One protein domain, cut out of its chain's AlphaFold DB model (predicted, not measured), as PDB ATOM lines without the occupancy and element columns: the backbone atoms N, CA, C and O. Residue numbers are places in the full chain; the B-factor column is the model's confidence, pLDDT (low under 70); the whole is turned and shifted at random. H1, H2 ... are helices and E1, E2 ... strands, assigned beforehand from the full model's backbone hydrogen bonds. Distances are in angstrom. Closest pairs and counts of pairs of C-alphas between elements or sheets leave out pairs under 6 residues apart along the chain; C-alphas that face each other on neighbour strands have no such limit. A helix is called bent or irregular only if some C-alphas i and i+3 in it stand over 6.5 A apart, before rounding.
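This is residues 13 to 143 and 264 to 316 of the 363 residues of an uncharacterized protein of Spirochaetes bacterium GWF1_49_6 (UniProt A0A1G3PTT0). A small, strongly twisted sheet of four parallel strands forms a wall with helices set round it: the far end of H2 and the helix H8 cover its edge strand E4, H4 crosses H2, and H1 packs on H4. H3 joins this group to H5 and H6, and a long unnamed stretch after H8 leads away to the short helix H9, with residues 307 to 314 sticking out. The printed part has 184 residues, with nine named helices and four named strands in the order H1 H2 E1 H3 H4 E2 H5 H6 E3 H7 E4 H8 H9. The sheet's order is E3 E2 E1 E4, all parallel, and the class is mixed, helices and strands. The whole is only just compact, close to loose, with a radius of gyration of the C-alphas of 19.1 A and spans of 64 by 46 by 31 A.

H1, residues 14 to 22, begins at C-alpha 14 at (-28.051, 56.990, 26.242). H2, residues 26 to 44, is 26.8 A long. E1, residues 52 to 57, is 16.1 A long and is followed by H3, residues 59 to 66. H4, residues 71 to 89, is 27.0 A long and irregular, but only just: C-alphas 72 and 75 are 6.8 A apart. E2, residues 95 to 100, is 16.5 A long, and H5 holds residues 102 to 108. H6, residues 117 to 132, is 22.1 A long and begins at C-alpha 117 at (-5.670, 30.825, 11.849). E3 holds residues 138 to 140, H7 residues 266 to 271 and E4 residues 279 to 283. H8, residues 287 to 296, is 14.6 A long. H9, residues 312 to 316, ends at C-alpha 316 at (-47.393, 15.922, 43.403).

In the sheet, E1 and E4 are parallel at 29 degrees, with N 54 and O 279 within hydrogen-bond range at 2.8 A. E2 and E1 are parallel at 34 degrees, with N 55 and O 97 at 2.7 A. E3 and E2 are parallel at 40 degrees, with N 139 and O 98 at 2.7 A. E1, H3 H4, E2 and E2, H5 H6, E3 are strand-helix-strand units, two parallel neighbour strands with helices between, each with a right-handed crossover. H2 is on the sheet and lies over E4; its closest C-alphas to E4 are those of Leu 43 and Ile 281, 6.7 A apart. H8 only grazes the sheet with residues 289 to 296. H2 and H4 touch at a steep tilt of 48 degrees, the same way, closest at the C-alphas of Leu 36 and Ala 79, 4.9 A. H4 touches H1 with its residues 78 to 85 alone, at a shallow tilt of 31 degrees, opposite ways, closest at the C-alphas of Ile 17 and Ile 78, 6.4 A. H3 and H4 touch, about perpendicular at 90 degrees, closest at the C-alphas of Ser 64 and Tyr 73, 4.8 A. H3 touches H5, closest at the C-alphas of Asn 59 and Tyr 108, 6.8 A. H3 and H6 only just touch, with 3 pairs of C-alphas within 8 A, closest at those of Gln 66 and Val 130, 6.0 A. H7 only grazes the sheet with residues 266 to 270, and H9 is apart from H8. Every O i to N i+4 pair is within hydrogen-bond range in H1, H2, H3, H5, H6, H7 and H9, against 12 of 15 in H4 and 4 of 6 in H8.

The two C-alphas farthest apart are those of Ala 23 and Lys 309, 66.3 A. Residues 144 to 263 are not printed, and C-alphas 143 and 264 are 21.1 A apart across the cut. Of the links that are printed whole, that from H8 to H9 is long. The mean pLDDT of the printed part is 77.5, and 45 residues are under 70, among them residues 268 to 277 and 297 to 316.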
ATOM      1  N   GLU A  13     -24.170  54.493  24.948       64.38
ATOM      2  CA  GLU A  13     -24.484  55.597  25.847       64.38
ATOM      3  C   GLU A  13     -25.828  56.215  25.444       64.38
ATOM      4  O   GLU A  13     -26.090  56.481  24.269       64.38
ATOM      5  N   THR A  14     -26.693  56.456  26.432       61.47
ATOM      6  CA  THR A  14     -28.051  56.990  26.242       61.47
ATOM      7  C   THR A  14     -28.084  58.228  25.339       61.47
ATOM      8  O   THR A  14     -29.028  58.412  24.572       61.47
ATOM      9  N   ILE A  15     -27.034  59.054  25.394       60.62
ATOM     10  CA  ILE A  15     -26.876  60.276  24.596       60.62
ATOM     11  C   ILE A  15     -26.773  59.961  23.096       60.62
ATOM     12  O   ILE A  15     -27.423  60.615  22.281       60.62
ATOM     13  N   GLU A  16     -26.006  58.939  22.719       74.69
ATOM     14  CA  GLU A  16     -25.766  58.593  21.316       74.69
ATOM     15  C   GLU A  16     -26.979  57.889  20.691       74.69
ATOM     16  O   GLU A  16     -27.370  58.199  19.563       74.69
ATOM     17  N   ILE A  17     -27.664  57.030  21.457       75.81
ATOM     18  CA  ILE A  17     -28.944  56.427  21.049       75.81
ATOM     19  C   ILE A  17     -29.990  57.517  20.781       75.81
ATOM     20  O   ILE A  17     -30.663  57.493  19.748       75.81
ATOM     21  N   ASN A  18     -30.101  58.497  21.682       76.06
ATOM     22  CA  ASN A  18     -31.046  59.604  21.552       76.06
ATOM     23  C   ASN A  18     -30.728  60.472  20.319       76.06
ATOM     24  O   ASN A  18     -31.616  60.789  19.527       76.06
ATOM     25  N   ARG A  19     -29.444  60.770  20.074       83.00
ATOM     26  CA  ARG A  19     -28.993  61.477  18.863       83.00
ATOM     27  C   ARG A  19     -29.404  60.741  17.585       83.00
ATOM     28  O   ARG A  19     -29.972  61.352  16.678       83.00
ATOM     29  N   LEU A  20     -29.143  59.434  17.515       83.62
ATOM     30  CA  LEU A  20     -29.488  58.606  16.355       83.62
ATOM     31  C   LEU A  20     -31.001  58.518  16.130       83.62
ATOM     32  O   LEU A  20     -31.433  58.537  14.977       83.62
ATOM     33  N   TYR A  21     -31.782  58.447  17.209       84.19
ATOM     34  CA  TYR A  21     -33.242  58.396  17.175       84.19
ATOM     35  C   TYR A  21     -33.875  59.727  16.750       84.19
ATOM     36  O   TYR A  21     -34.786  59.741  15.923       84.19
ATOM     37  N   ASN A  22     -33.383  60.862  17.252       85.06
ATOM     38  CA  ASN A  22     -33.927  62.177  16.901       85.06
ATOM     39  C   ASN A  22     -33.682  62.557  15.441       85.06
ATOM     40  O   ASN A  22     -34.462  63.317  14.875       85.06
ATOM     41  N   ALA A  23     -32.647  61.986  14.822       87.50
ATOM     42  CA  ALA A  23     -32.378  62.128  13.395       87.50
ATOM     43  C   ALA A  23     -33.343  61.328  12.491       87.50
ATOM     44  O   ALA A  23     -33.226  61.414  11.270       87.50
ATOM     45  N   LEU A  24     -34.250  60.524  13.058       86.44
ATOM     46  CA  LEU A  24     -35.253  59.762  12.311       86.44
ATOM     47  C   LEU A  24     -36.532  60.577  12.067       86.44
ATOM     48  O   LEU A  24     -36.931  61.413  12.883       86.44
ATOM     49  N   SER A  25     -37.222  60.265  10.974       87.81
ATOM     50  CA  SER A  25     -38.601  60.694  10.724       87.81
ATOM     51  C   SER A  25     -39.589  60.006  11.672       87.81
ATOM     52  O   SER A  25     -39.306  58.945  12.230       87.81
ATOM     53  N   ASP A  26     -40.795  60.558  11.814       80.81
ATOM     54  CA  ASP A  26     -41.807  59.997  12.721       80.81
ATOM     55  C   ASP A  26     -42.197  58.555  12.359       80.81
ATOM     56  O   ASP A  26     -42.285  57.697  13.231       80.81
ATOM     57  N   LYS A  27     -42.318  58.234  11.063       82.56
ATOM     58  CA  LYS A  27     -42.599  56.856  10.614       82.56
ATOM     59  C   LYS A  27     -41.498  55.871  11.014       82.56
ATOM     60  O   LYS A  27     -41.778  54.713  11.305       82.56
ATOM     61  N   GLU A  28     -40.242  56.301  10.992       86.25
ATOM     62  CA  GLU A  28     -39.105  55.460  11.381       86.25
ATOM     63  C   GLU A  28     -39.024  55.299  12.898       86.25
ATOM     64  O   GLU A  28     -38.723  54.206  13.375       86.25
ATOM     65  N   LYS A  29     -39.356  56.350  13.655       81.50
ATOM     66  CA  LYS A  29     -39.495  56.289  15.116       81.50
ATOM     67  C   LYS A  29     -40.549  55.262  15.533       81.50
ATOM     68  O   LYS A  29     -40.269  54.436  16.402       81.50
ATOM     69  N   ASP A  30     -41.697  55.224  14.854       75.12
ATOM     70  CA  ASP A  30     -42.735  54.204  15.075       75.12
ATOM     71  C   ASP A  30     -42.190  52.788  14.849       75.12
ATOM     72  O   ASP A  30     -42.457  51.867  15.625       75.12
ATOM     73  N   LEU A  31     -41.400  52.601  13.786       80.81
ATOM     74  CA  LEU A  31     -40.780  51.313  13.483       80.81
ATOM     75  C   LEU A  31     -39.759  50.907  14.549       80.81
ATOM     76  O   LEU A  31     -39.728  49.732  14.914       80.81
ATOM     77  N   VAL A  32     -38.972  51.844  15.090       82.38
ATOM     78  CA  VAL A  32     -38.068  51.571  16.222       82.38
ATOM     79  C   VAL A  32     -38.864  51.016  17.402       82.38
ATOM     80  O   VAL A  32     -38.505  49.957  17.917       82.38
ATOM     81  N   PHE A  33     -39.976  51.650  17.786       76.62
ATOM     82  CA  PHE A  33     -40.808  51.149  18.885       76.62
ATOM     83  C   PHE A  33     -41.399  49.775  18.594       76.62
ATOM     84  O   PHE A  33     -41.337  48.896  19.449       76.62
ATOM     85  N   GLN A  34     -41.922  49.541  17.390       77.00
ATOM     86  CA  GLN A  34     -42.455  48.226  17.021       77.00
ATOM     87  C   GLN A  34     -41.394  47.124  17.143       77.00
ATOM     88  O   GLN A  34     -41.681  46.041  17.655       77.00
ATOM     89  N   ARG A  35     -40.161  47.397  16.697       82.94
ATOM     90  CA  ARG A  35     -39.031  46.465  16.818       82.94
ATOM     91  C   ARG A  35     -38.623  46.254  18.269       82.94
ATOM     92  O   ARG A  35     -38.366  45.121  18.665       82.94
ATOM     93  N   LEU A  36     -38.626  47.316  19.060       80.38
ATOM     94  CA  LEU A  36     -38.307  47.272  20.477       80.38
ATOM     95  C   LEU A  36     -39.320  46.431  21.265       80.38
ATOM     96  O   LEU A  36     -38.931  45.490  21.952       80.38
ATOM     97  N   PHE A  37     -40.618  46.689  21.087       74.56
ATOM     98  CA  PHE A  37     -41.691  45.900  21.700       74.56
ATOM     99  C   PHE A  37     -41.635  44.427  21.303       74.56
ATOM    100  O   PHE A  37     -41.840  43.545  22.136       74.56
ATOM    101  N   HIS A  38     -41.308  44.146  20.045       80.06
ATOM    102  CA  HIS A  38     -41.120  42.783  19.569       80.06
ATOM    103  C   HIS A  38     -39.968  42.052  20.285       80.06
ATOM    104  O   HIS A  38     -40.137  40.897  20.667       80.06
ATOM    105  N   LEU A  39     -38.833  42.714  20.544       82.31
ATOM    106  CA  LEU A  39     -37.730  42.123  21.319       82.31
ATOM    107  C   LEU A  39     -38.123  41.866  22.784       82.31
ATOM    108  O   LEU A  39     -37.810  40.815  23.341       82.31
ATOM    109  N   ILE A  40     -38.851  42.793  23.415       76.81
ATOM    110  CA  ILE A  40     -39.342  42.618  24.796       76.81
ATOM    111  C   ILE A  40     -40.298  41.435  24.890       76.81
ATOM    112  O   ILE A  40     -40.223  40.660  25.840       76.81
ATOM    113  N   ASN A  41     -41.199  41.280  23.918       73.94
ATOM    114  CA  ASN A  41     -42.181  40.199  23.923       73.94
ATOM    115  C   ASN A  41     -41.519  38.817  23.853       73.94
ATOM    116  O   ASN A  41     -41.980  37.898  24.531       73.94
ATOM    117  N   GLN A  42     -40.418  38.687  23.106       81.44
ATOM    118  CA  GLN A  42     -39.596  37.470  23.072       81.44
ATOM    119  C   GLN A  42     -38.938  37.178  24.424       81.44
ATOM    120  O   GLN A  42     -38.808  36.025  24.825       81.44
ATOM    121  N   LEU A  43     -38.566  38.216  25.174       76.88
ATOM    122  CA  LEU A  43     -38.032  38.055  26.522       76.88
ATOM    123  C   LEU A  43     -39.120  37.677  27.539       76.88
ATOM    124  O   LEU A  43     -38.921  36.825  28.407       76.88
ATOM    125  N   ALA A  44     -40.291  38.300  27.420       68.19
ATOM    126  CA  ALA A  44     -41.401  38.178  28.355       68.19
ATOM    127  C   ALA A  44     -41.965  36.754  28.485       68.19
ATOM    128  O   ALA A  44     -42.670  36.489  29.463       68.19
ATOM    129  N   SER A  45     -41.687  35.856  27.532       62.22
ATOM    130  CA  SER A  45     -42.053  34.435  27.619       62.22
ATOM    131  C   SER A  45     -41.165  33.631  28.569       62.22
ATOM    132  O   SER A  45     -41.617  32.610  29.076       62.22
ATOM    133  N   GLY A  46     -39.931  34.078  28.829       64.56
ATOM    134  CA  GLY A  46     -38.978  33.373  29.692       64.56
ATOM    135  C   GLY A  46     -38.706  34.036  31.049       64.56
ATOM    136  O   GLY A  46     -38.180  33.396  31.964       64.56
ATOM    137  N   LEU A  47     -39.053  35.317  31.211       67.06
ATOM    138  CA  LEU A  47     -38.838  36.036  32.470       67.06
ATOM    139  C   LEU A  47     -39.606  35.401  33.641       67.06
ATOM    140  O   LEU A  47     -40.763  35.016  33.513       67.06
ATOM    141  N   GLY A  48     -38.943  35.315  34.800       64.00
ATOM    142  CA  GLY A  48     -39.482  34.698  36.023       64.00
ATOM    143  C   GLY A  48     -39.201  33.195  36.152       64.00
ATOM    144  O   GLY A  48     -39.353  32.622  37.230       64.00
ATOM    145  N   MET A  49     -38.704  32.552  35.091       67.12
ATOM    146  CA  MET A  49     -38.261  31.160  35.166       67.12
ATOM    147  C   MET A  49     -36.871  31.008  35.794       67.12
ATOM    148  O   MET A  49     -36.621  30.010  36.465       67.12
ATOM    149  N   SER A  50     -35.983  31.975  35.562       74.81
ATOM    150  CA  SER A  50     -34.637  32.056  36.133       74.81
ATOM    151  C   SER A  50     -34.197  33.517  36.209       74.81
ATOM    152  O   SER A  50     -34.572  34.316  35.348       74.81
ATOM    153  N   ASP A  51     -33.376  33.851  37.205       77.50
ATOM    154  CA  ASP A  51     -32.724  35.161  37.291       77.50
ATOM    155  C   ASP A  51     -31.515  35.265  36.341       77.50
ATOM    156  O   ASP A  51     -31.085  36.361  36.003       77.50
ATOM    157  N   ASN A  52     -30.983  34.141  35.850       84.31
ATOM    158  CA  ASN A  52     -29.904  34.124  34.863       84.31
ATOM    159  C   ASN A  52     -30.478  33.868  33.466       84.31
ATOM    160  O   ASN A  52     -30.910  32.758  33.140       84.31
ATOM    161  N   VAL A  53     -30.441  34.892  32.624       86.25
ATOM    162  CA  VAL A  53     -30.958  34.861  31.260       86.25
ATOM    163  C   VAL A  53     -29.797  34.827  30.274       86.25
ATOM    164  O   VAL A  53     -28.873  35.635  30.331       86.25
ATOM    165  N   VAL A  54     -29.846  33.880  29.350       89.88
ATOM    166  CA  VAL A  54     -28.857  33.700  28.295       89.88
ATOM    167  C   VAL A  54     -29.540  33.965  26.957       89.88
ATOM    168  O   VAL A  54     -30.499  33.298  26.588       89.88
ATOM    169  N   LEU A  55     -29.059  34.961  26.230       91.75
ATOM    170  CA  LEU A  55     -29.603  35.396  24.954       91.75
ATOM    171  C   LEU A  55     -28.841  34.703  23.828       91.75
ATOM    172  O   LEU A  55     -27.620  34.834  23.730       91.75
ATOM    173  N   LEU A  56     -29.556  33.974  22.977       92.50
ATOM    174  CA  LEU A  56     -29.016  33.434  21.736       92.50
ATOM    175  C   LEU A  56     -29.493  34.317  20.582       92.50
ATOM    176  O   LEU A  56     -30.691  34.441  20.339       92.50
ATOM    177  N   LEU A  57     -28.548  34.972  19.913       92.25
ATOM    178  CA  LEU A  57     -28.851  35.953  18.875       92.25
ATOM    179  C   LEU A  57     -28.933  35.268  17.511       92.25
ATOM    180  O   LEU A  57     -28.013  34.549  17.123       92.25
ATOM    181  N   ASP A  58     -30.015  35.527  16.788       90.88
ATOM    182  CA  ASP A  58     -30.117  35.227  15.363       90.88
ATOM    183  C   ASP A  58     -29.114  36.081  14.555       90.88
ATOM    184  O   ASP A  58     -28.714  37.174  14.971       90.88
ATOM    185  N   ASN A  59     -28.700  35.621  13.377       87.50
ATOM    186  CA  ASN A  59     -27.743  36.350  12.544       87.50
ATOM    187  C   ASN A  59     -28.276  37.693  12.076       87.50
ATOM    188  O   ASN A  59     -27.492  38.624  11.927       87.50
ATOM    189  N   ASP A  60     -29.584  37.833  11.875       86.81
ATOM    190  CA  ASP A  60     -30.172  39.122  11.505       86.81
ATOM    191  C   ASP A  60     -29.972  40.181  12.601       86.81
ATOM    192  O   ASP A  60     -29.804  41.368  12.299       86.81
ATOM    193  N   ILE A  61     -29.897  39.761  13.869       90.31
ATOM    194  CA  ILE A  61     -29.542  40.623  15.002       90.31
ATOM    195  C   ILE A  61     -28.066  41.027  14.911       90.31
ATOM    196  O   ILE A  61     -27.754  42.216  14.991       90.31
ATOM    197  N   LEU A  62     -27.162  40.068  14.679       89.12
ATOM    198  CA  LEU A  62     -25.723  40.333  14.523       89.12
ATOM    199  C   LEU A  62     -25.431  41.253  13.329       89.12
ATOM    200  O   LEU A  62     -24.706  42.237  13.466       89.12
ATOM    201  N   ASN A  63     -26.060  40.990  12.183       86.50
ATOM    202  CA  ASN A  63     -25.951  41.798  10.969       86.50
ATOM    203  C   ASN A  63     -26.451  43.229  11.205       86.50
ATOM    204  O   ASN A  63     -25.821  44.183  10.744       86.50
ATOM    205  N   SER A  64     -27.550  43.384  11.958       87.06
ATOM    206  CA  SER A  64     -28.086  44.701  12.318       87.06
ATOM    207  C   SER A  64     -27.114  45.504  13.186       87.06
ATOM    208  O   SER A  64     -27.019  46.718  13.022       87.06
ATOM    209  N   MET A  65     -26.364  44.843  14.074       86.06
ATOM    210  CA  MET A  65     -25.329  45.495  14.881       86.06
ATOM    211  C   MET A  65     -24.070  45.824  14.071       86.06
ATOM    212  O   MET A  65     -23.504  46.898  14.241       86.06
ATOM    213  N   GLN A  66     -23.653  44.944  13.159       85.38
ATOM    214  CA  GLN A  66     -22.463  45.155  12.331       85.38
ATOM    215  C   GLN A  66     -22.656  46.271  11.292       85.38
ATOM    216  O   GLN A  66     -21.744  47.053  11.032       85.38
ATOM    217  N   SER A  67     -23.841  46.347  10.683       83.56
ATOM    218  CA  SER A  67     -24.118  47.219   9.532       83.56
ATOM    219  C   SER A  67     -24.990  48.424   9.888       83.56
ATOM    220  O   SER A  67     -25.728  48.910   9.036       83.56
ATOM    221  N   TYR A  68     -24.920  48.929  11.125       76.06
ATOM    222  CA  TYR A  68     -25.812  49.986  11.629       76.06
ATOM    223  C   TYR A  68     -25.773  51.307  10.836       76.06
ATOM    224  O   TYR A  68     -26.715  52.098  10.907       76.06
ATOM    225  N   ASN A  69     -24.705  51.539  10.065       72.06
ATOM    226  CA  ASN A  69     -24.575  52.686   9.162       72.06
ATOM    227  C   ASN A  69     -25.453  52.571   7.900       72.06
ATOM    228  O   ASN A  69     -25.749  53.587   7.275       72.06
ATOM    229  N   ASP A  70     -25.892  51.366   7.517       79.25
ATOM    230  CA  ASP A  70     -26.891  51.176   6.461       79.25
ATOM    231  C   ASP A  70     -28.283  51.470   7.037       79.25
ATOM    232  O   ASP A  70     -28.701  50.923   8.062       79.25
ATOM    233  N   PHE A  71     -29.019  52.330   6.336       70.19
ATOM    234  CA  PHE A  71     -30.376  52.741   6.672       70.19
ATOM    235  C   PHE A  71     -31.302  51.562   7.017       70.19
ATOM    236  O   PHE A  71     -32.079  51.646   7.970       70.19
ATOM    237  N   ARG A  72     -31.184  50.434   6.301       72.94
ATOM    238  CA  ARG A  72     -32.006  49.233   6.531       72.94
ATOM    239  C   ARG A  72     -31.793  48.621   7.914       72.94
ATOM    240  O   ARG A  72     -32.725  48.053   8.476       72.94
ATOM    241  N   TYR A  73     -30.582  48.735   8.450       82.50
ATOM    242  CA  TYR A  73     -30.203  48.172   9.741       82.50
ATOM    243  C   TYR A  73     -30.249  49.201  10.867       82.50
ATOM    244  O   TYR A  73     -30.381  48.811  12.022       82.50
ATOM    245  N   LYS A  74     -30.230  50.502  10.553       85.38
ATOM    246  CA  LYS A  74     -30.255  51.587  11.542       85.38
ATOM    247  C   LYS A  74     -31.452  51.510  12.500       85.38
ATOM    248  O   LYS A  74     -31.270  51.640  13.706       85.38
ATOM    249  N   ILE A  75     -32.663  51.248  11.996       88.44
ATOM    250  CA  ILE A  75     -33.880  51.111  12.829       88.44
ATOM    251  C   ILE A  75     -33.738  49.940  13.811       88.44
ATOM    252  O   ILE A  75     -33.977  50.086  15.010       88.44
ATOM    253  N   ASN A  76     -33.321  48.780  13.298       90.44
ATOM    254  CA  ASN A  76     -33.102  47.578  14.097       90.44
ATOM    255  C   ASN A  76     -32.001  47.795  15.136       90.44
ATOM    256  O   ASN A  76     -32.147  47.383  16.283       90.44
ATOM    257  N   PHE A  77     -30.922  48.468  14.743       89.88
ATOM    258  CA  PHE A  77     -29.816  48.806  15.618       89.88
ATOM    259  C   PHE A  77     -30.260  49.704  16.771       89.88
ATOM    260  O   PHE A  77     -29.979  49.369  17.914       89.88
ATOM    261  N   ILE A  78     -30.998  50.790  16.511       86.88
ATOM    262  CA  ILE A  78     -31.487  51.688  17.572       86.88
ATOM    263  C   ILE A  78     -32.398  50.925  18.546       86.88
ATOM    264  O   ILE A  78     -32.273  51.089  19.761       86.88
ATOM    265  N   ALA A  79     -33.266  50.043  18.040       87.31
ATOM    266  CA  ALA A  79     -34.086  49.179  18.888       87.31
ATOM    267  C   ALA A  79     -33.226  48.226  19.741       87.31
ATOM    268  O   ALA A  79     -33.416  48.155  20.952       87.31
ATOM    269  N   LEU A  80     -32.240  47.540  19.156       90.25
ATOM    270  CA  LEU A  80     -31.325  46.653  19.888       90.25
ATOM    271  C   LEU A  80     -30.503  47.400  20.937       90.25
ATOM    272  O   LEU A  80     -30.389  46.952  22.074       90.25
ATOM    273  N   ALA A  81     -29.960  48.550  20.559       86.75
ATOM    274  CA  ALA A  81     -29.182  49.424  21.413       86.75
ATOM    275  C   ALA A  81     -29.979  49.825  22.658       86.75
ATOM    276  O   ALA A  81     -29.517  49.656  23.784       86.75
ATOM    277  N   THR A  82     -31.220  50.263  22.443       82.00
ATOM    278  CA  THR A  82     -32.167  50.609  23.507       82.00
ATOM    279  C   THR A  82     -32.511  49.390  24.364       82.00
ATOM    280  O   THR A  82     -32.486  49.464  25.590       82.00
ATOM    281  N   PHE A  83     -32.783  48.245  23.734       85.62
ATOM    282  CA  PHE A  83     -33.086  46.990  24.417       85.62
ATOM    283  C   PHE A  83     -31.953  46.569  25.366       85.62
ATOM    284  O   PHE A  83     -32.204  46.331  26.545       85.62
ATOM    285  N   PHE A  84     -30.705  46.529  24.898       85.88
ATOM    286  CA  PHE A  84     -29.563  46.131  25.728       85.88
ATOM    287  C   PHE A  84     -29.218  47.167  26.804       85.88
ATOM    288  O   PHE A  84     -28.936  46.794  27.947       85.88
ATOM    289  N   ALA A  85     -29.301  48.462  26.482       79.62
ATOM    290  CA  ALA A  85     -29.060  49.526  27.451       79.62
ATOM    291  C   ALA A  85     -30.075  49.504  28.611       79.62
ATOM    292  O   ALA A  85     -29.698  49.810  29.744       79.62
ATOM    293  N   PHE A  86     -31.320  49.067  28.381       75.31
ATOM    294  CA  PHE A  86     -32.289  48.879  29.463       75.31
ATOM    295  C   PHE A  86     -31.812  47.828  30.472       75.31
ATOM    296  O   PHE A  86     -31.786  48.081  31.678       75.31
ATOM    297  N   PHE A  87     -31.412  46.643  29.999       72.50
ATOM    298  CA  PHE A  87     -31.034  45.550  30.899       72.50
ATOM    299  C   PHE A  87     -29.751  45.839  31.664       72.50
ATOM    300  O   PHE A  87     -29.640  45.437  32.818       72.50
ATOM    301  N   LYS A  88     -28.829  46.590  31.061       70.81
ATOM    302  CA  LYS A  88     -27.633  47.078  31.749       70.81
ATOM    303  C   LYS A  88     -27.975  48.020  32.906       70.81
ATOM    304  O   LYS A  88     -27.407  47.887  33.983       70.81
ATOM    305  N   ASN A  89     -28.865  48.985  32.669       64.19
ATOM    306  CA  ASN A  89     -29.027  50.138  33.560       64.19
ATOM    307  C   ASN A  89     -30.196  50.015  34.546       64.19
ATOM    308  O   ASN A  89     -30.226  50.740  35.536       64.19
ATOM    309  N   VAL A  90     -31.165  49.134  34.286       59.97
ATOM    310  CA  VAL A  90     -32.427  49.088  35.048       59.97
ATOM    311  C   VAL A  90     -32.691  47.721  35.676       59.97
ATOM    312  O   VAL A  90     -33.295  47.636  36.746       59.97
ATOM    313  N   SER A  91     -32.232  46.633  35.054       63.34
ATOM    314  CA  SER A  91     -32.467  45.288  35.579       63.34
ATOM    315  C   SER A  91     -31.403  44.887  36.604       63.34
ATOM    316  O   SER A  91     -30.397  44.277  36.261       63.34
ATOM    317  N   THR A  92     -31.656  45.150  37.885       65.69
ATOM    318  CA  THR A  92     -30.794  44.668  38.985       65.69
ATOM    319  C   THR A  92     -31.060  43.211  39.377       65.69
ATOM    320  O   THR A  92     -30.206  42.572  39.985       65.69
ATOM    321  N   LYS A  93     -32.237  42.674  39.030       70.62
ATOM    322  CA  LYS A  93     -32.662  41.315  39.402       70.62
ATOM    323  C   LYS A  93     -32.111  40.235  38.469       70.62
ATOM    324  O   LYS A  93     -31.721  39.172  38.936       70.62
ATOM    325  N   TYR A  94     -32.081  40.502  37.163       77.06
ATOM    326  CA  TYR A  94     -31.705  39.506  36.159       77.06
ATOM    327  C   TYR A  94     -30.271  39.705  35.666       77.06
ATOM    328  O   TYR A  94     -29.872  40.820  35.332       77.06
ATOM    329  N   LYS A  95     -29.515  38.609  35.559       85.69
ATOM    330  CA  LYS A  95     -28.188  38.566  34.939       85.69
ATOM    331  C   LYS A  95     -28.318  38.122  33.490       85.69
ATOM    332  O   LYS A  95     -28.649  36.967  33.228       85.69
ATOM    333  N   PHE A  96     -28.025  39.022  32.560       87.31
ATOM    334  CA  PHE A  96     -28.070  38.742  31.128       87.31
ATOM    335  C   PHE A  96     -26.690  38.382  30.590       87.31
ATOM    336  O   PHE A  96     -25.710  39.049  30.903       87.31
ATOM    337  N   ASN A  97     -26.622  37.347  29.757       90.62
ATOM    338  CA  ASN A  97     -25.419  36.941  29.033       90.62
ATOM    339  C   ASN A  97     -25.775  36.668  27.571       90.62
ATOM    340  O   ASN A  97     -26.904  36.285  27.285       90.62
ATOM    341  N   ILE A  98     -24.817  36.788  26.658       92.94
ATOM    342  CA  ILE A  98     -24.975  36.384  25.256       92.94
ATOM    343  C   ILE A  98     -24.295  35.036  25.048       92.94
ATOM    344  O   ILE A  98     -23.145  34.863  25.440       92.94
ATOM    345  N   LEU A  99     -24.972  34.081  24.417       93.25
ATOM    346  CA  LEU A  99     -24.393  32.798  24.032       93.25
ATOM    347  C   LEU A  99     -23.949  32.825  22.573       93.25
ATOM    348  O   LEU A  99     -24.750  33.101  21.684       93.25
ATOM    349  N   ILE A 100     -22.695  32.446  22.330       94.12
ATOM    350  CA  ILE A 100     -22.167  32.216  20.984       94.12
ATOM    351  C   ILE A 100     -21.917  30.726  20.799       94.12
ATOM    352  O   ILE A 100     -21.109  30.129  21.514       94.12
ATOM    353  N   THR A 101     -22.624  30.137  19.835       93.19
ATOM    354  CA  THR A 101     -22.521  28.716  19.473       93.19
ATOM    355  C   THR A 101     -21.633  28.530  18.239       93.19
ATOM    356  O   THR A 101     -21.381  29.499  17.516       93.19
ATOM    357  N   PRO A 102     -21.189  27.301  17.923       93.50
ATOM    358  CA  PRO A 102     -20.428  27.058  16.704       93.50
ATOM    359  C   PRO A 102     -21.249  27.371  15.447       93.50
ATOM    360  O   PRO A 102     -20.697  27.890  14.483       93.50
ATOM    361  N   MET A 103     -22.567  27.139  15.475       92.81
ATOM    362  CA  MET A 103     -23.474  27.530  14.392       92.81
ATOM    363  C   MET A 103     -23.518  29.051  14.192       92.81
ATOM    364  O   MET A 103     -23.447  29.511  13.055       92.81
ATOM    365  N   THR A 104     -23.548  29.827  15.284       91.56
ATOM    366  CA  THR A 104     -23.473  31.299  15.238       91.56
ATOM    367  C   THR A 104     -22.192  31.761  14.542       91.56
ATOM    368  O   THR A 104     -22.242  32.604  13.653       91.56
ATOM    369  N   LEU A 105     -21.040  31.175  14.893       91.81
ATOM    370  CA  LEU A 105     -19.772  31.481  14.218       91.81
ATOM    371  C   LEU A 105     -19.800  31.077  12.744       91.81
ATOM    372  O   LEU A 105     -19.332  31.820  11.886       91.81
ATOM    373  N   TYR A 106     -20.344  29.898  12.452       91.50
ATOM    374  CA  TYR A 106     -20.415  29.355  11.102       91.50
ATOM    375  C   TYR A 106     -21.220  30.256  10.155       91.50
ATOM    376  O   TYR A 106     -20.829  30.460   9.005       91.50
ATOM    377  N   GLU A 107     -22.322  30.823  10.644       89.38
ATOM    378  CA  GLU A 107     -23.136  31.782   9.899       89.38
ATOM    379  C   GLU A 107     -22.521  33.172   9.834       89.38
ATOM    380  O   GLU A 107     -22.492  33.763   8.753       89.38
ATOM    381  N   TYR A 108     -21.963  33.667  10.942       88.31
ATOM    382  CA  TYR A 108     -21.272  34.955  10.966       88.31
ATOM    383  C   TYR A 108     -20.085  34.971   9.988       88.31
ATOM    384  O   TYR A 108     -19.871  35.950   9.276       88.31
ATOM    385  N   PHE A 109     -19.369  33.848   9.855       87.88
ATOM    386  CA  PHE A 109     -18.266  33.685   8.895       87.88
ATOM    387  C   PHE A 109     -18.775  33.380   7.473       87.88
ATOM    388  O   PHE A 109     -18.010  32.950   6.613       87.88
ATOM    389  N   LYS A 110     -20.075  33.577   7.216       84.38
ATOM    390  CA  LYS A 110     -20.733  33.448   5.907       84.38
ATOM    391  C   LYS A 110     -20.573  32.076   5.254       84.38
ATOM    392  O   LYS A 110     -20.623  31.964   4.032       84.38
ATOM    393  N   PHE A 111     -20.464  31.023   6.066       78.06
ATOM    394  CA  PHE A 111     -20.271  29.638   5.620       78.06
ATOM    395  C   PHE A 111     -18.936  29.369   4.917       78.06
ATOM    396  O   PHE A 111     -18.734  28.268   4.381       78.06
ATOM    397  N   ASP A 112     -18.023  30.338   4.912       68.88
ATOM    398  CA  ASP A 112     -16.745  30.184   4.243       68.88
ATOM    399  C   ASP A 112     -15.882  29.170   4.999       68.88
ATOM    400  O   ASP A 112     -15.935  29.017   6.223       68.88
ATOM    401  N   ALA A 113     -15.108  28.384   4.248       64.69
ATOM    402  CA  ALA A 113     -14.077  27.576   4.870       64.69
ATOM    403  C   ALA A 113     -13.069  28.535   5.499       64.69
ATOM    404  O   ALA A 113     -12.464  29.340   4.796       64.69
ATOM    405  N   LEU A 114     -12.910  28.438   6.817       75.88
ATOM    406  CA  LEU A 114     -11.803  29.051   7.525       75.88
ATOM    407  C   LEU A 114     -10.499  28.715   6.788       75.88
ATOM    408  O   LEU A 114     -10.121  27.545   6.700       75.88
ATOM    409  N   GLN A 115      -9.887  29.730   6.174       78.31
ATOM    410  CA  GLN A 115      -8.723  29.545   5.304       78.31
ATOM    411  C   GLN A 115      -7.426  29.482   6.114       78.31
ATOM    412  O   GLN A 115      -6.506  28.754   5.750       78.31
ATOM    413  N   SER A 116      -7.359  30.225   7.224       86.06
ATOM    414  CA  SER A 116      -6.180  30.309   8.083       86.06
ATOM    415  C   SER A 116      -6.536  30.670   9.527       86.06
ATOM    416  O   SER A 116      -7.600  31.235   9.808       86.06
ATOM    417  N   THR A 117      -5.605  30.394  10.444       89.19
ATOM    418  CA  THR A 117      -5.670  30.825  11.849       89.19
ATOM    419  C   THR A 117      -5.833  32.341  11.968       89.19
ATOM    420  O   THR A 117      -6.646  32.808  12.760       89.19
ATOM    421  N   GLU A 118      -5.117  33.111  11.148       88.88
ATOM    422  CA  GLU A 118      -5.186  34.577  11.141       88.88
ATOM    423  C   GLU A 118      -6.582  35.084  10.756       88.88
ATOM    424  O   GLU A 118      -7.153  35.921  11.454       88.88
ATOM    425  N   SER A 119      -7.183  34.513   9.704       87.88
ATOM    426  CA  SER A 119      -8.556  34.834   9.297       87.88
ATOM    427  C   SER A 119      -9.563  34.529  10.411       87.88
ATOM    428  O   SER A 119     -10.467  35.323  10.669       87.88
ATOM    429  N   CYS A 120      -9.375  33.416  11.125       89.62
ATOM    430  CA  CYS A 120     -10.214  33.062  12.264       89.62
ATOM    431  C   CYS A 120     -10.089  34.065  13.417       89.62
ATOM    432  O   CYS A 120     -11.104  34.485  13.966       89.62
ATOM    433  N   ILE A 121      -8.864  34.461  13.777       90.06
ATOM    434  CA  ILE A 121      -8.618  35.450  14.837       90.06
ATOM    435  C   ILE A 121      -9.264  36.785  14.470       90.06
ATOM    436  O   ILE A 121      -9.964  37.365  15.298       90.06
ATOM    437  N   LYS A 122      -9.087  37.236  13.223       90.00
ATOM    438  CA  LYS A 122      -9.688  38.473  12.719       90.00
ATOM    439  C   LYS A 122     -11.214  38.446  12.827       90.00
ATOM    440  O   LYS A 122     -11.787  39.335  13.449       90.00
ATOM    441  N   ASN A 123     -11.868  37.411  12.296       89.62
ATOM    442  CA  ASN A 123     -13.331  37.318  12.315       89.62
ATOM    443  C   ASN A 123     -13.893  37.193  13.743       89.62
ATOM    444  O   ASN A 123     -14.965  37.723  14.033       89.62
ATOM    445  N   LEU A 124     -13.185  36.501  14.645       92.06
ATOM    446  CA  LEU A 124     -13.548  36.464  16.063       92.06
ATOM    447  C   LEU A 124     -13.419  37.849  16.701       92.06
ATOM    448  O   LEU A 124     -14.318  38.243  17.437       92.06
ATOM    449  N   GLY A 125     -12.339  38.582  16.410       91.31
ATOM    450  CA  GLY A 125     -12.152  39.965  16.850       91.31
ATOM    451  C   GLY A 125     -13.317  40.850  16.422       91.31
ATOM    452  O   GLY A 125     -13.979  41.428  17.275       91.31
ATOM    453  N   GLU A 126     -13.655  40.839  15.131       90.44
ATOM    454  CA  GLU A 126     -14.787  41.600  14.588       90.44
ATOM    455  C   GLU A 126     -16.119  41.232  15.259       90.44
ATOM    456  O   GLU A 126     -16.896  42.113  15.618       90.44
ATOM    457  N   LEU A 127     -16.391  39.937  15.470       91.31
ATOM    458  CA  LEU A 127     -17.598  39.506  16.175       91.31
ATOM    459  C   LEU A 127     -17.631  40.037  17.612       91.31
ATOM    460  O   LEU A 127     -18.661  40.535  18.061       91.31
ATOM    461  N   PHE A 128     -16.530  39.910  18.356       92.12
ATOM    462  CA  PHE A 128     -16.484  40.367  19.744       92.12
ATOM    463  C   PHE A 128     -16.521  41.890  19.859       92.12
ATOM    464  O   PHE A 128     -17.111  42.383  20.816       92.12
ATOM    465  N   ASP A 129     -16.000  42.622  18.877       89.56
ATOM    466  CA  ASP A 129     -16.160  44.072  18.781       89.56
ATOM    467  C   ASP A 129     -17.638  44.439  18.579       89.56
ATOM    468  O   ASP A 129     -18.163  45.284  19.305       89.56
ATOM    469  N   VAL A 130     -18.360  43.741  17.693       88.62
ATOM    470  CA  VAL A 130     -19.814  43.926  17.516       88.62
ATOM    471  C   VAL A 130     -20.581  43.599  18.802       88.62
ATOM    472  O   VAL A 130     -21.443  44.366  19.228       88.62
ATOM    473  N   LEU A 131     -20.262  42.483  19.461       89.56
ATOM    474  CA  LEU A 131     -20.918  42.082  20.710       89.56
ATOM    475  C   LEU A 131     -20.586  43.018  21.875       89.56
ATOM    476  O   LEU A 131     -21.418  43.180  22.769       89.56
ATOM    477  N   SER A 132     -19.412  43.657  21.862       87.06
ATOM    478  CA  SER A 132     -19.001  44.611  22.898       87.06
ATOM    479  C   SER A 132     -19.961  45.795  23.002       87.06
ATOM    480  O   SER A 132     -20.174  46.297  24.107       87.06
ATOM    481  N   LEU A 133     -20.625  46.155  21.892       83.62
ATOM    482  CA  LEU A 133     -21.661  47.184  21.875       83.62
ATOM    483  C   LEU A 133     -22.711  46.883  22.940       83.62
ATOM    484  O   LEU A 133     -22.997  47.751  23.748       83.62
ATOM    485  N   THR A 134     -23.183  45.638  23.048       84.12
ATOM    486  CA  THR A 134     -24.242  45.231  23.994       84.12
ATOM    487  C   THR A 134     -23.905  45.459  25.471       84.12
ATOM    488  O   THR A 134     -24.812  45.484  26.301       84.12
ATOM    489  N   SER A 135     -22.621  45.614  25.825       83.50
ATOM    490  CA  SER A 135     -22.126  45.633  27.211       83.50
ATOM    491  C   SER A 135     -22.498  44.393  28.046       83.50
ATOM    492  O   SER A 135     -22.362  44.425  29.270       83.50
ATOM    493  N   LEU A 136     -22.973  43.308  27.424       86.88
ATOM    494  CA  LEU A 136     -23.313  42.069  28.118       86.88
ATOM    495  C   LEU A 136     -22.131  41.088  28.106       86.88
ATOM    496  O   LEU A 136     -21.409  41.003  27.110       86.88
ATOM    497  N   PRO A 137     -21.938  40.292  29.173       90.69
ATOM    498  CA  PRO A 137     -20.976  39.198  29.160       90.69
ATOM    499  C   PRO A 137     -21.298  38.174  28.068       90.69
ATOM    500  O   PRO A 137     -22.462  37.845  27.826       90.69
ATOM    501  N   VAL A 138     -20.256  37.622  27.443       92.75
ATOM    502  CA  VAL A 138     -20.394  36.631  26.369       92.75
ATOM    503  C   VAL A 138     -19.927  35.253  26.836       92.75
ATOM    504  O   VAL A 138     -18.766  35.056  27.198       92.75
ATOM    505  N   ILE A 139     -20.826  34.275  26.765       93.00
ATOM    506  CA  ILE A 139     -20.563  32.853  26.965       93.00
ATOM    507  C   ILE A 139     -20.124  32.256  25.625       93.00
ATOM    508  O   ILE A 139     -20.893  32.180  24.665       93.00
ATOM    509  N   LYS A 140     -18.871  31.803  25.573       93.38
ATOM    510  CA  LYS A 140     -18.282  31.154  24.398       93.38
ATOM    511  C   LYS A 140     -18.529  29.652  24.484       93.38
ATOM    512  O   LYS A 140     -17.887  28.972  25.280       93.38
ATOM    513  N   HIS A 141     -19.451  29.134  23.679       92.00
ATOM    514  CA  HIS A 141     -19.736  27.704  23.600       92.00
ATOM    515  C   HIS A 141     -19.193  27.120  22.295       92.00
ATOM    516  O   HIS A 141     -19.937  26.651  21.444       92.00
ATOM    517  N   PHE A 142     -17.879  27.208  22.109       91.81
ATOM    518  CA  PHE A 142     -17.175  26.677  20.945       91.81
ATOM    519  C   PHE A 142     -15.695  26.423  21.296       91.81
ATOM    520  O   PHE A 142     -15.210  26.981  22.288       91.81
ATOM    521  N   PRO A 143     -14.971  25.587  20.526       92.44
ATOM    522  CA  PRO A 143     -13.546  25.336  20.755       92.44
ATOM    523  C   PRO A 143     -12.714  26.619  20.665       92.44
ATOM    524  O   PRO A 143     -12.990  27.473  19.830       92.44
ATOM    525  N   CYS A 264     -33.299  26.793  22.506       87.06
ATOM    526  CA  CYS A 264     -34.376  27.511  23.189       87.06
ATOM    527  C   CYS A 264     -35.519  26.606  23.672       87.06
ATOM    528  O   CYS A 264     -36.438  27.109  24.311       87.06
ATOM    529  N   ASP A 265     -35.484  25.293  23.417       85.69
ATOM    530  CA  ASP A 265     -36.480  24.366  23.965       85.69
ATOM    531  C   ASP A 265     -36.332  24.219  25.485       85.69
ATOM    532  O   ASP A 265     -35.548  23.422  26.021       85.69
ATOM    533  N   ILE A 266     -37.149  24.989  26.195       75.62
ATOM    534  CA  ILE A 266     -37.225  24.993  27.652       75.62
ATOM    535  C   ILE A 266     -37.735  23.654  28.181       75.62
ATOM    536  O   ILE A 266     -37.288  23.224  29.245       75.62
ATOM    537  N   LYS A 267     -38.643  22.971  27.471       71.75
ATOM    538  CA  LYS A 267     -39.253  21.715  27.937       71.75
ATOM    539  C   LYS A 267     -38.190  20.636  28.018       71.75
ATOM    540  O   LYS A 267     -37.969  20.070  29.087       71.75
ATOM    541  N   THR A 268     -37.480  20.410  26.916       69.25
ATOM    542  CA  THR A 268     -36.400  19.420  26.851       69.25
ATOM    543  C   THR A 268     -35.315  19.715  27.888       69.25
ATOM    544  O   THR A 268     -34.836  18.819  28.585       69.25
ATOM    545  N   ARG A 269     -34.966  20.992  28.063       69.75
ATOM    546  CA  ARG A 269     -33.967  21.424  29.050       69.75
ATOM    547  C   ARG A 269     -34.416  21.242  30.497       69.75
ATOM    548  O   ARG A 269     -33.580  20.921  31.342       69.75
ATOM    549  N   PHE A 270     -35.707  21.416  30.776       64.88
ATOM    550  CA  PHE A 270     -36.292  21.187  32.095       64.88
ATOM    551  C   PHE A 270     -36.250  19.700  32.470       64.88
ATOM    552  O   PHE A 270     -35.747  19.361  33.539       64.88
ATOM    553  N   TYR A 271     -36.691  18.807  31.577       60.81
ATOM    554  CA  TYR A 271     -36.679  17.359  31.834       60.81
ATOM    555  C   TYR A 271     -35.266  16.786  32.002       60.81
ATOM    556  O   TYR A 271     -35.066  15.865  32.789       60.81
ATOM    557  N   ASN A 272     -34.273  17.362  31.322       60.47
ATOM    558  CA  ASN A 272     -32.886  16.905  31.397       60.47
ATOM    559  C   ASN A 272     -32.112  17.438  32.622       60.47
ATOM    560  O   ASN A 272     -30.896  17.284  32.671       60.47
ATOM    561  N   ASN A 273     -32.766  18.084  33.601       53.69
ATOM    562  CA  ASN A 273     -32.138  18.673  34.801       53.69
ATOM    563  C   ASN A 273     -31.017  19.706  34.537       53.69
ATOM    564  O   ASN A 273     -30.380  20.187  35.474       53.69
ATOM    565  N   ASN A 274     -30.836  20.146  33.289       52.00
ATOM    566  CA  ASN A 274     -29.871  21.182  32.899       52.00
ATOM    567  C   ASN A 274     -30.312  22.599  33.322       52.00
ATOM    568  O   ASN A 274     -29.646  23.586  33.015       52.00
ATOM    569  N   TYR A 275     -31.447  22.704  34.017       50.03
ATOM    570  CA  TYR A 275     -32.162  23.948  34.280       50.03
ATOM    571  C   TYR A 275     -31.714  24.703  35.528       50.03
ATOM    572  O   TYR A 275     -32.182  25.817  35.748       50.03
ATOM    573  N   ARG A 276     -30.852  24.140  36.385       53.31
ATOM    574  CA  ARG A 276     -30.729  24.701  37.742       53.31
ATOM    575  C   ARG A 276     -30.280  26.166  37.777       53.31
ATOM    576  O   ARG A 276     -30.666  26.858  38.709       53.31
ATOM    577  N   ASN A 277     -29.586  26.667  36.746       68.12
ATOM    578  CA  ASN A 277     -28.972  27.993  36.809       68.12
ATOM    579  C   ASN A 277     -29.203  28.941  35.620       68.12
ATOM    580  O   ASN A 277     -28.652  30.028  35.702       68.12
ATOM    581  N   SER A 278     -29.927  28.614  34.536       80.06
ATOM    582  CA  SER A 278     -30.194  29.610  33.467       80.06
ATOM    583  C   SER A 278     -31.332  29.243  32.513       80.06
ATOM    584  O   SER A 278     -31.585  28.064  32.271       80.06
ATOM    585  N   ILE A 279     -31.963  30.259  31.917       83.19
ATOM    586  CA  ILE A 279     -32.881  30.132  30.774       83.19
ATOM    587  C   ILE A 279     -32.205  30.646  29.498       83.19
ATOM    588  O   ILE A 279     -31.534  31.673  29.544       83.19
ATOM    589  N   ILE A 280     -32.383  29.949  28.367       87.62
ATOM    590  CA  ILE A 280     -31.970  30.462  27.051       87.62
ATOM    591  C   ILE A 280     -33.183  31.023  26.324       87.62
ATOM    592  O   ILE A 280     -34.204  30.348  26.232       87.62
ATOM    593  N   ILE A 281     -33.045  32.238  25.802       87.38
ATOM    594  CA  ILE A 281     -34.060  32.923  25.006       87.38
ATOM    595  C   ILE A 281     -33.443  33.306  23.664       87.38
ATOM    596  O   ILE A 281     -32.379  33.926  23.610       87.38
ATOM    597  N   GLY A 282     -34.121  32.931  22.587       89.94
ATOM    598  CA  GLY A 282     -33.768  33.321  21.231       89.94
ATOM    599  C   GLY A 282     -34.260  34.730  20.921       89.94
ATOM    600  O   GLY A 282     -35.403  35.051  21.237       89.94
ATOM    601  N   LEU A 283     -33.414  35.555  20.302       90.75
ATOM    602  CA  LEU A 283     -33.797  36.876  19.799       90.75
ATOM    603  C   LEU A 283     -33.694  36.909  18.277       90.75
ATOM    604  O   LEU A 283     -32.638  36.604  17.724       90.75
ATOM    605  N   THR A 284     -34.771  37.325  17.614       91.38
ATOM    606  CA  THR A 284     -34.855  37.490  16.156       91.38
ATOM    607  C   THR A 284     -35.740  38.688  15.787       91.38
ATOM    608  O   THR A 284     -36.509  39.181  16.610       91.38
ATOM    609  N   PHE A 285     -35.630  39.160  14.543       88.75
ATOM    610  CA  PHE A 285     -36.593  40.080  13.925       88.75
ATOM    611  C   PHE A 285     -37.538  39.387  12.921       88.75
ATOM    612  O   PHE A 285     -38.443  40.046  12.385       88.75
ATOM    613  N   ASP A 286     -37.342  38.087  12.652       88.12
ATOM    614  CA  ASP A 286     -38.224  37.277  11.807       88.12
ATOM    615  C   ASP A 286     -39.448  36.822  12.614       88.12
ATOM    616  O   ASP A 286     -39.361  36.053  13.571       88.12
ATOM    617  N   LYS A 287     -40.632  37.271  12.188       83.75
ATOM    618  CA  LYS A 287     -41.907  36.943  12.841       83.75
ATOM    619  C   LYS A 287     -42.255  35.451  12.793       83.75
ATOM    620  O   LYS A 287     -42.952  34.968  13.677       83.75
ATOM    621  N   ASN A 288     -41.846  34.715  11.758       85.00
ATOM    622  CA  ASN A 288     -42.096  33.273  11.681       85.00
ATOM    623  C   ASN A 288     -41.211  32.524  12.676       85.00
ATOM    624  O   ASN A 288     -41.699  31.608  13.337       85.00
ATOM    625  N   LEU A 289     -39.943  32.932  12.794       86.75
ATOM    626  CA  LEU A 289     -39.032  32.354  13.774       86.75
ATOM    627  C   LEU A 289     -39.459  32.720  15.200       86.75
ATOM    628  O   LEU A 289     -39.487  31.839  16.048       86.75
ATOM    629  N   GLU A 290     -39.901  33.954  15.457       85.25
ATOM    630  CA  GLU A 290     -40.490  34.354  16.746       85.25
ATOM    631  C   GLU A 290     -41.660  33.442  17.147       85.25
ATOM    632  O   GLU A 290     -41.692  32.933  18.269       85.25
ATOM    633  N   ILE A 291     -42.620  33.220  16.237       82.50
ATOM    634  CA  ILE A 291     -43.775  32.347  16.497       82.50
ATOM    635  C   ILE A 291     -43.303  30.940  16.856       82.50
ATOM    636  O   ILE A 291     -43.779  30.372  17.836       82.50
ATOM    637  N   LEU A 292     -42.349  30.402  16.093       82.88
ATOM    638  CA  LEU A 292     -41.805  29.076  16.346       82.88
ATOM    639  C   LEU A 292     -41.108  29.023  17.710       82.88
ATOM    640  O   LEU A 292     -41.406  28.148  18.515       82.88
ATOM    641  N   LEU A 293     -40.234  29.986  18.007       83.25
ATOM    642  CA  LEU A 293     -39.510  30.058  19.273       83.25
ATOM    643  C   LEU A 293     -40.436  30.162  20.466       83.25
ATOM    644  O   LEU A 293     -40.154  29.535  21.483       83.25
ATOM    645  N   LYS A 294     -41.544  30.894  20.355       78.25
ATOM    646  CA  LYS A 294     -42.528  30.994  21.430       78.25
ATOM    647  C   LYS A 294     -43.059  29.618  21.845       78.25
ATOM    648  O   LYS A 294     -43.180  29.365  23.038       78.25
ATOM    649  N   ASP A 295     -43.281  28.696  20.913       74.25
ATOM    650  CA  ASP A 295     -43.780  27.348  21.230       74.25
ATOM    651  C   ASP A 295     -42.759  26.476  21.986       74.25
ATOM    652  O   ASP A 295     -43.142  25.598  22.774       74.25
ATOM    653  N   TYR A 296     -41.466  26.732  21.769       74.62
ATOM    654  CA  TYR A 296     -40.348  26.070  22.457       74.62
ATOM    655  C   TYR A 296     -39.921  26.804  23.741       74.62
ATOM    656  O   TYR A 296     -39.412  26.181  24.672       74.62
ATOM    657  N   SER A 297     -40.215  28.103  23.826       64.88
ATOM    658  CA  SER A 297     -39.902  28.992  24.953       64.88
ATOM    659  C   SER A 297     -41.046  29.104  25.970       64.88
ATOM    660  O   SER A 297     -40.955  29.885  26.913       64.88
ATOM    661  N   VAL A 298     -42.141  28.355  25.795       59.50
ATOM    662  CA  VAL A 298     -43.244  28.271  26.762       59.50
ATOM    663  C   VAL A 298     -43.167  26.946  27.512       59.50
ATOM    664  O   VAL A 298     -43.222  25.861  26.921       59.50
ATOM    665  N   LYS A 299     -43.108  27.019  28.846       52.22
ATOM    666  CA  LYS A 299     -43.245  25.845  29.714       52.22
ATOM    667  C   LYS A 299     -44.704  25.388  29.699       52.22
ATOM    668  O   LYS A 299     -45.528  25.890  30.452       52.22
ATOM    669  N   VAL A 300     -45.030  24.408  28.861       43.62
ATOM    670  CA  VAL A 300     -46.256  23.624  29.062       43.62
ATOM    671  C   VAL A 300     -45.906  22.558  30.086       43.62
ATOM    672  O   VAL A 300     -45.122  21.661  29.776       43.62
ATOM    673  N   ILE A 301     -46.443  22.655  31.304       40.22
ATOM    674  CA  ILE A 301     -46.324  21.551  32.254       40.22
ATOM    675  C   ILE A 301     -47.237  20.432  31.751       40.22
ATOM    676  O   ILE A 301     -48.438  20.430  31.998       40.22
ATOM    677  N   GLN A 302     -46.675  19.505  30.978       36.22
ATOM    678  CA  GLN A 302     -47.370  18.285  30.602       36.22
ATOM    679  C   GLN A 302     -47.079  17.235  31.670       36.22
ATOM    680  O   GLN A 302     -45.932  16.836  31.880       36.22
ATOM    681  N   THR A 303     -48.127  16.790  32.361       33.72
ATOM    682  CA  THR A 303     -48.084  15.641  33.266       33.72
ATOM    683  C   THR A 303     -47.906  14.368  32.439       33.72
ATOM    684  O   THR A 303     -48.859  13.637  32.169       33.72
ATOM    685  N   THR A 304     -46.692  14.098  31.970       36.59
ATOM    686  CA  THR A 304     -46.359  12.791  31.401       36.59
ATOM    687  C   THR A 304     -46.304  11.787  32.544       36.59
ATOM    688  O   THR A 304     -45.339  11.772  33.298       36.59
ATOM    689  N   PHE A 305     -47.392  11.024  32.683       37.84
ATOM    690  CA  PHE A 305     -47.544   9.759  33.405       37.84
ATOM    691  C   PHE A 305     -46.579   9.517  34.575       37.84
ATOM    692  O   PHE A 305     -45.422   9.147  34.386       37.84
ATOM    693  N   ILE A 306     -47.130   9.575  35.791       38.19
ATOM    694  CA  ILE A 306     -46.596   8.892  36.972       38.19
ATOM    695  C   ILE A 306     -46.446   7.404  36.606       38.19
ATOM    696  O   ILE A 306     -47.403   6.632  36.660       38.19
ATOM    697  N   LYS A 307     -45.260   6.998  36.155       34.91
ATOM    698  CA  LYS A 307     -44.870   5.599  35.984       34.91
ATOM    699  C   LYS A 307     -43.491   5.419  36.595       34.91
ATOM    700  O   LYS A 307     -42.501   5.912  36.069       34.91
ATOM    701  N   GLY A 308     -43.458   4.693  37.704       36.81
ATOM    702  CA  GLY A 308     -42.259   4.400  38.481       36.81
ATOM    703  C   GLY A 308     -42.620   4.191  39.947       36.81
ATOM    704  O   GLY A 308     -43.651   4.684  40.400       36.81
ATOM    705  N   LYS A 309     -41.781   3.453  40.680       41.78
ATOM    706  CA  LYS A 309     -41.902   3.159  42.123       41.78
ATOM    707  C   LYS A 309     -41.667   4.392  43.023       41.78
ATOM    708  O   LYS A 309     -41.325   4.235  44.190       41.78
ATOM    709  N   ASP A 310     -41.826   5.595  42.488       46.19
ATOM    710  CA  ASP A 310     -41.590   6.837  43.217       46.19
ATOM    711  C   ASP A 310     -42.861   7.241  43.961       46.19
ATOM    712  O   ASP A 310     -43.965   7.103  43.430       46.19
ATOM    713  N   ASN A 311     -42.704   7.740  45.190       54.62
ATOM    714  CA  ASN A 311     -43.799   8.165  46.055       54.62
ATOM    715  C   ASN A 311     -44.640   9.250  45.348       54.62
ATOM    716  O   ASN A 311     -44.199  10.400  45.243       54.62
ATOM    717  N   PRO A 312     -45.864   8.937  44.880       46.16
ATOM    718  CA  PRO A 312     -46.657   9.861  44.069       46.16
ATOM    719  C   PRO A 312     -46.956  11.174  44.798       46.16
ATOM    720  O   PRO A 312     -47.108  12.215  44.166       46.16
ATOM    721  N   LYS A 313     -46.991  11.139  46.137       48.44
ATOM    722  CA  LYS A 313     -47.232  12.312  46.981       48.44
ATOM    723  C   LYS A 313     -46.090  13.327  46.914       48.44
ATOM    724  O   LYS A 313     -46.368  14.519  46.857       48.44
ATOM    725  N   GLU A 314     -44.837  12.879  46.867       54.16
ATOM    726  CA  GLU A 314     -43.672  13.771  46.762       54.16
ATOM    727  C   GLU A 314     -43.620  14.454  45.397       54.16
ATOM    728  O   GLU A 314     -43.438  15.664  45.324       54.16
ATOM    729  N   LYS A 315     -43.891  13.716  44.314       48.44
ATOM    730  CA  LYS A 315     -43.954  14.285  42.959       48.44
ATOM    731  C   LYS A 315     -45.101  15.275  42.786       48.44
ATOM    732  O   LYS A 315     -44.921  16.305  42.142       48.44
ATOM    733  N   ILE A 316     -46.263  14.985  43.371       47.09
ATOM    734  CA  ILE A 316     -47.393  15.922  43.403       47.09
ATOM    735  C   ILE A 316     -47.023  17.164  44.217       47.09
ATOM    736  O   ILE A 316     -47.352  18.267  43.803       47.09
TER     737      ILE A 316